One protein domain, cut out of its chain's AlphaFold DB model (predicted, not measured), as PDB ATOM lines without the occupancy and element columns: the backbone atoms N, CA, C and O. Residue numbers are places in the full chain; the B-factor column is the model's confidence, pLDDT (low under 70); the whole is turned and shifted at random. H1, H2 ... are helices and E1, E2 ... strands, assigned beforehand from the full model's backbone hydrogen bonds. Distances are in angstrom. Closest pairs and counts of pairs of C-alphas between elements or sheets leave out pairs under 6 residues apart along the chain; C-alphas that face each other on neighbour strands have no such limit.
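Overview. This is residues 52 to 88 and 95 to 106 of the 106 residues of the protein "YcaO domain-containing protein" of Pseudomonas sp. BG5 (UniProt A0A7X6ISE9). With little regular structure, the model is a thin hairpin of two short strands, E1 and E2, whose turn sticks out at one end with residues 69 to 74, while the small helices H1 and H2 lie separately toward the other end. The printed part has 49 residues, with H1, E1, E2 and H2 in that order; the class is mixed, and only 19 residues are in named elements. It is extended, with a radius of gyration of the C-alphas of 15.1 A, and flat, spanning 50 by 27 by 11 A.

Arrangement. H1, residues 52 to 55, is too short for an O i to N i+4 pair. E1, residues 63 to 66, and E2, residues 77 to 80, form an antiparallel hairpin at 156 degrees; N 63 and O 80 are 2.9 A apart, within hydrogen-bond range. In H2, residues 97 to 103, every O i to N i+4 pair is within range. H1 and H2 are apart.

Along the chain. H1 begins at C-alpha 52 (81.480, 79.257, 82.019) and is 5.0 A long. E1 and H2 each measure 9.8 A, E2 9.6 A. H2 ends at C-alpha 103 (65.341, 89.463, 98.708).

Size, cuts and confidence. The farthest C-alphas, of Thr 71 and Gly 105, are 49.8 A apart. Residues 89 to 94 are not printed, a gap of 9.6 A between C-alphas 88 and 95. Confidence is low in 13 residues, among them 95 to 100.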
ATOM      1  N   GLU A  52      80.755  78.027  81.711       94.25
ATOM      2  CA  GLU A  52      81.480  79.257  82.019       94.25
ATOM      3  C   GLU A  52      80.542  80.403  82.421       94.25
ATOM      4  O   GLU A  52      80.787  81.119  83.396       94.25
ATOM      5  N   ALA A  53      79.394  80.535  81.753       92.38
ATOM      6  CA  ALA A  53      78.364  81.487  82.159       92.38
ATOM      7  C   ALA A  53      77.842  81.212  83.585       92.38
ATOM      8  O   ALA A  53      77.569  82.151  84.332       92.38
ATOM      9  N   LEU A  54      77.738  79.946  84.001       93.69
ATOM     10  CA  LEU A  54      77.373  79.586  85.376       93.69
ATOM     11  C   LEU A  54      78.491  79.945  86.370       93.69
ATOM     12  O   LEU A  54      78.218  80.589  87.388       93.69
ATOM     13  N   ARG A  55      79.750  79.611  86.054       93.25
ATOM     14  CA  ARG A  55      80.915  79.937  86.901       93.25
ATOM     15  C   ARG A  55      81.068  81.434  87.135       93.25
ATOM     16  O   ARG A  55      81.190  81.856  88.282       93.25
ATOM     17  N   THR A  56      80.977  82.244  86.081       93.75
ATOM     18  CA  THR A  56      81.062  83.717  86.176       93.75
ATOM     19  C   THR A  56      79.941  84.338  87.020       93.75
ATOM     20  O   THR A  56      80.055  85.483  87.457       93.75
ATOM     21  N   LYS A  57      78.860  83.595  87.295       88.69
ATOM     22  CA  LYS A  57      77.776  83.983  88.213       88.69
ATOM     23  C   LYS A  57      77.905  83.371  89.614       88.69
ATOM     24  O   LYS A  57      76.954  83.456  90.389       88.69
ATOM     25  N   GLY A  58      79.046  82.762  89.942       89.69
ATOM     26  CA  GLY A  58      79.302  82.131  91.239       89.69
ATOM     27  C   GLY A  58      78.595  80.786  91.431       89.69
ATOM     28  O   GLY A  58      78.474  80.308  92.557       89.69
ATOM     29  N   ILE A  59      78.102  80.163  90.356       90.44
ATOM     30  CA  ILE A  59      77.427  78.862  90.409       90.44
ATOM     31  C   ILE A  59      78.470  77.771  90.155       90.44
ATOM     32  O   ILE A  59      78.790  77.451  89.014       90.44
ATOM     33  N   GLY A  60      79.023  77.222  91.238       86.62
ATOM     34  CA  GLY A  60      80.143  76.276  91.167       86.62
ATOM     35  C   GLY A  60      79.765  74.804  90.965       86.62
ATOM     36  O   GLY A  60      80.615  74.016  90.566       86.62
ATOM     37  N   SER A  61      78.512  74.414  91.226       91.50
ATOM     38  CA  SER A  61      78.087  73.006  91.183       91.50
ATOM     39  C   SER A  61      77.100  72.742  90.049       91.50
ATOM     40  O   SER A  61      75.963  73.214  90.091       91.50
ATOM     41  N   VAL A  62      77.519  71.917  89.086       94.25
ATOM     42  CA  VAL A  62      76.689  71.353  88.012       94.25
ATOM     43  C   VAL A  62      76.876  69.841  88.037       94.25
ATOM     44  O   VAL A  62      77.969  69.346  87.776       94.25
ATOM     45  N   ILE A  63      75.827  69.107  88.396       93.75
ATOM     46  CA  ILE A  63      75.888  67.662  88.639       93.75
ATOM     47  C   ILE A  63      75.113  66.952  87.534       93.75
ATOM     48  O   ILE A  63      73.933  67.230  87.337       93.75
ATOM     49  N   ALA A  64      75.752  66.023  86.831       94.62
ATOM     50  CA  ALA A  64      75.108  65.179  85.831       94.62
ATOM     51  C   ALA A  64      74.829  63.793  86.423       94.62
ATOM     52  O   ALA A  64      75.753  63.076  86.797       94.62
ATOM     53  N   VAL A  65      73.556  63.412  86.499       94.31
ATOM     54  CA  VAL A  65      73.122  62.086  86.949       94.31
ATOM     55  C   VAL A  65      72.633  61.310  85.737       94.31
ATOM     56  O   VAL A  65      71.605  61.657  85.153       94.31
ATOM     57  N   ARG A  66      73.368  60.272  85.340       94.06
ATOM     58  CA  ARG A  66      72.936  59.356  84.282       94.06
ATOM     59  C   ARG A  66      71.720  58.560  84.765       94.06
ATOM     60  O   ARG A  66      71.724  58.038  85.874       94.06
ATOM     61  N   LEU A  67      70.685  58.519  83.934       93.56
ATOM     62  CA  LEU A  67      69.443  57.773  84.153       93.56
ATOM     63  C   LEU A  67      69.274  56.608  83.169       93.56
ATOM     64  O   LEU A  67      68.437  55.748  83.405       93.56
ATOM     65  N   SER A  68      70.014  56.597  82.059       93.75
ATOM     66  CA  SER A  68      70.039  55.480  81.112       93.75
ATOM     67  C   SER A  68      71.088  54.438  81.501       93.75
ATOM     68  O   SER A  68      72.169  54.801  81.961       93.75
ATOM     69  N   GLU A  69      70.811  53.164  81.239       93.56
ATOM     70  CA  GLU A  69      71.832  52.110  81.264       93.56
ATOM     71  C   GLU A  69      72.828  52.272  80.105       93.56
ATOM     72  O   GLU A  69      72.493  52.833  79.059       93.56
ATOM     73  N   ASP A  70      74.049  51.759  80.272       91.50
ATOM     74  CA  ASP A  70      75.117  51.882  79.266       91.50
ATOM     75  C   ASP A  70      74.896  51.007  78.023       91.50
ATOM     76  O   ASP A  70      75.520  51.224  76.988       91.50
ATOM     77  N   THR A  71      73.990  50.035  78.115       93.56
ATOM     78  CA  THR A  71      73.604  49.129  77.024       93.56
ATOM     79  C   THR A  71      72.620  49.761  76.039       93.56
ATOM     80  O   THR A  71      72.403  49.219  74.954       93.56
ATOM     81  N   LEU A  72      72.007  50.896  76.390       93.38
ATOM     82  CA  LEU A  72      71.000  51.551  75.562       93.38
ATOM     83  C   LEU A  72      71.649  52.420  74.472       93.38
ATOM     84  O   LEU A  72      72.637  53.108  74.733       93.38
ATOM     85  N   PRO A  73      71.064  52.495  73.260       93.38
ATOM     86  CA  PRO A  73      71.619  53.278  72.151       93.38
ATOM     87  C   PRO A  73      71.399  54.796  72.303       93.38
ATOM     88  O   PRO A  73      71.551  55.552  71.345       93.38
ATOM     89  N   PHE A  74      71.010  55.263  73.490       89.38
ATOM     90  CA  PHE A  74      70.779  56.669  73.797       89.38
ATOM     91  C   PHE A  74      71.122  56.967  75.258       89.38
ATOM     92  O   PHE A  74      71.017  56.108  76.131       89.38
ATOM     93  N   SER A  75      71.513  58.213  75.531       91.19
ATOM     94  CA  SER A  75      71.837  58.675  76.883       91.19
ATOM     95  C   SER A  75      70.717  59.536  77.459       91.19
ATOM     96  O   SER A  75      70.273  60.494  76.827       91.19
ATOM     97  N   VAL A  76      70.306  59.240  78.692       93.69
ATOM     98  CA  VAL A  76      69.384  60.072  79.474       93.69
ATOM     99  C   VAL A  76      70.132  60.576  80.697       93.69
ATOM    100  O   VAL A  76      70.662  59.787  81.475       93.69
ATOM    101  N   VAL A  77      70.181  61.894  80.879       93.56
ATOM    102  CA  VAL A  77      70.878  62.531  82.001       93.56
ATOM    103  C   VAL A  77      69.956  63.550  82.655       93.56
ATOM    104  O   VAL A  77      69.319  64.360  81.981       93.56
ATOM    105  N   LYS A  78      69.906  63.538  83.984       91.00
ATOM    106  CA  LYS A  78      69.344  64.620  84.790       91.00
ATOM    107  C   LYS A  78      70.475  65.525  85.251       91.00
ATOM    108  O   LYS A  78      71.341  65.099  86.008       91.00
ATOM    109  N   VAL A  79      70.444  66.778  84.822       92.31
ATOM    110  CA  VAL A  79      71.376  67.799  85.303       92.31
ATOM    111  C   VAL A  79      70.761  68.497  86.515       92.31
ATOM    112  O   VAL A  79      69.630  68.977  86.456       92.31
ATOM    113  N   VAL A  80      71.495  68.531  87.623       87.94
ATOM    114  CA  VAL A  80      71.111  69.195  88.870       87.94
ATOM    115  C   VAL A  80      72.074  70.349  89.120       87.94
ATOM    116  O   VAL A  80      73.283  70.152  89.231       87.94
ATOM    117  N   ILE A  81      71.531  71.561  89.223       90.00
ATOM    118  CA  ILE A  81      72.295  72.787  89.484       90.00
ATOM    119  C   ILE A  81      71.680  73.450  90.721       90.00
ATOM    120  O   ILE A  81      70.739  74.229  90.583       90.00
ATOM    121  N   PRO A  82      72.157  73.129  91.940       83.56
ATOM    122  CA  PRO A  82      71.487  73.522  93.184       83.56
ATOM    123  C   PRO A  82      71.308  75.033  93.380       83.56
ATOM    124  O   PRO A  82      70.421  75.454  94.112       83.56
ATOM    125  N   ALA A  83      72.159  75.848  92.750       82.50
ATOM    126  CA  ALA A  83      72.123  77.306  92.869       82.50
ATOM    127  C   ALA A  83      71.243  78.000  91.807       82.50
ATOM    128  O   ALA A  83      71.207  79.237  91.759       82.50
ATOM    129  N   LEU A  84      70.586  77.239  90.922       83.06
ATOM    130  CA  LEU A  84      69.540  77.771  90.049       83.06
ATOM    131  C   LEU A  84      68.185  77.675  90.745       83.06
ATOM    132  O   LEU A  84      67.868  76.684  91.399       83.06
ATOM    133  N   GLU A  85      67.392  78.726  90.576       72.31
ATOM    134  CA  GLU A  85      66.021  78.785  91.068       72.31
ATOM    135  C   GLU A  85      65.159  77.734  90.357       72.31
ATOM    136  O   GLU A  85      65.322  77.492  89.160       72.31
ATOM    137  N   ASN A  86      64.233  77.118  91.089       65.00
ATOM    138  CA  ASN A  86      63.329  76.103  90.554       65.00
ATOM    139  C   ASN A  86      61.883  76.439  90.956       65.00
ATOM    140  O   ASN A  86      61.408  75.936  91.977       65.00
ATOM    141  N   PRO A  87      61.211  77.350  90.228       62.88
ATOM    142  CA  PRO A  87      59.885  77.810  90.615       62.88
ATOM    143  C   PRO A  87      58.775  76.762  90.376       62.88
ATOM    144  O   PRO A  87      58.773  76.052  89.375       62.88
ATOM    145  N   GLU A  88      57.830  76.759  91.324       52.28
ATOM    146  CA  GLU A  88      56.547  76.034  91.472       52.28
ATOM    147  C   GLU A  88      56.530  74.488  91.650       52.28
ATOM    148  O   GLU A  88      57.214  73.715  90.974       52.28
ATOM    149  N   LEU A  95      62.603  78.966  97.056       58.50
ATOM    150  CA  LEU A  95      63.619  79.957  96.708       58.50
ATOM    151  C   LEU A  95      65.003  79.378  97.006       58.50
ATOM    152  O   LEU A  95      65.253  78.851  98.097       58.50
ATOM    153  N   GLY A  96      65.898  79.467  96.035       64.50
ATOM    154  CA  GLY A  96      67.316  79.200  96.184       64.50
ATOM    155  C   GLY A  96      67.991  80.268  97.041       64.50
ATOM    156  O   GLY A  96      67.475  81.363  97.272       64.50
ATOM    157  N   THR A  97      69.194  79.961  97.523       68.00
ATOM    158  CA  THR A  97      69.984  80.871  98.369       68.00
ATOM    159  C   THR A  97      70.266  82.216  97.700       68.00
ATOM    160  O   THR A  97      70.402  83.219  98.393       68.00
ATOM    161  N   ARG A  98      70.302  82.265  96.363       66.31
ATOM    162  CA  ARG A  98      70.503  83.496  95.589       66.31
ATOM    163  C   ARG A  98      69.251  84.368  95.541       66.31
ATOM    164  O   ARG A  98      69.373  85.573  95.751       66.31
ATOM    165  N   ALA A  99      68.070  83.794  95.297       63.59
ATOM    166  CA  ALA A  99      66.821  84.543  95.410       63.59
ATOM    167  C   ALA A  99      66.596  85.053  96.837       63.59
ATOM    168  O   ALA A  99      66.174  86.195  97.005       63.59
ATOM    169  N   LEU A 100      66.955  84.254  97.851       69.62
ATOM    170  CA  LEU A 100      66.944  84.704  99.242       69.62
ATOM    171  C   LEU A 100      67.898  85.886  99.438       69.62
ATOM    172  O   LEU A 100      67.416  86.949  99.800       69.62
ATOM    173  N   ALA A 101      69.191  85.760  99.117       70.00
ATOM    174  CA  ALA A 101      70.175  86.844  99.260       70.00
ATOM    175  C   ALA A 101      69.720  88.161  98.602       70.00
ATOM    176  O   ALA A 101      69.745  89.216  99.233       70.00
ATOM    177  N   ARG A 102      69.172  88.082  97.381       68.25
ATOM    178  CA  ARG A 102      68.606  89.244  96.682       68.25
ATOM    179  C   ARG A 102      67.374  89.833  97.371       68.25
ATOM    180  O   ARG A 102      67.202  91.046  97.332       68.25
ATOM    181  N   ALA A 103      66.524  89.007  97.980       63.56
ATOM    182  CA  ALA A 103      65.341  89.463  98.708       63.56
ATOM    183  C   ALA A 103      65.686  90.140 100.049       63.56
ATOM    184  O   ALA A 103      64.954  91.032 100.470       63.56
ATOM    185  N   ILE A 104      66.794  89.746 100.693       74.19
ATOM    186  CA  ILE A 104      67.293  90.353 101.945       74.19
ATOM    187  C   ILE A 104      68.332  91.472 101.739       74.19
ATOM    188  O   ILE A 104      68.805  92.036 102.720       74.19
ATOM    189  N   GLY A 105      68.641  91.852 100.494       44.72
ATOM    190  CA  GLY A 105      69.446  93.044 100.190       44.72
ATOM    191  C   GLY A 105      70.968  92.857 100.236       44.72
ATOM    192  O   GLY A 105      71.674  93.854 100.383       44.72
ATOM    193  N   PHE A 106      71.463  91.623 100.089       45.34
ATOM    194  CA  PHE A 106      72.889  91.314  99.900       45.34
ATOM    195  C   PHE A 106      73.210  90.956  98.439       45.34
ATOM    196  O   PHE A 106      72.368  90.321  97.753       45.34
TER     197      PHE A 106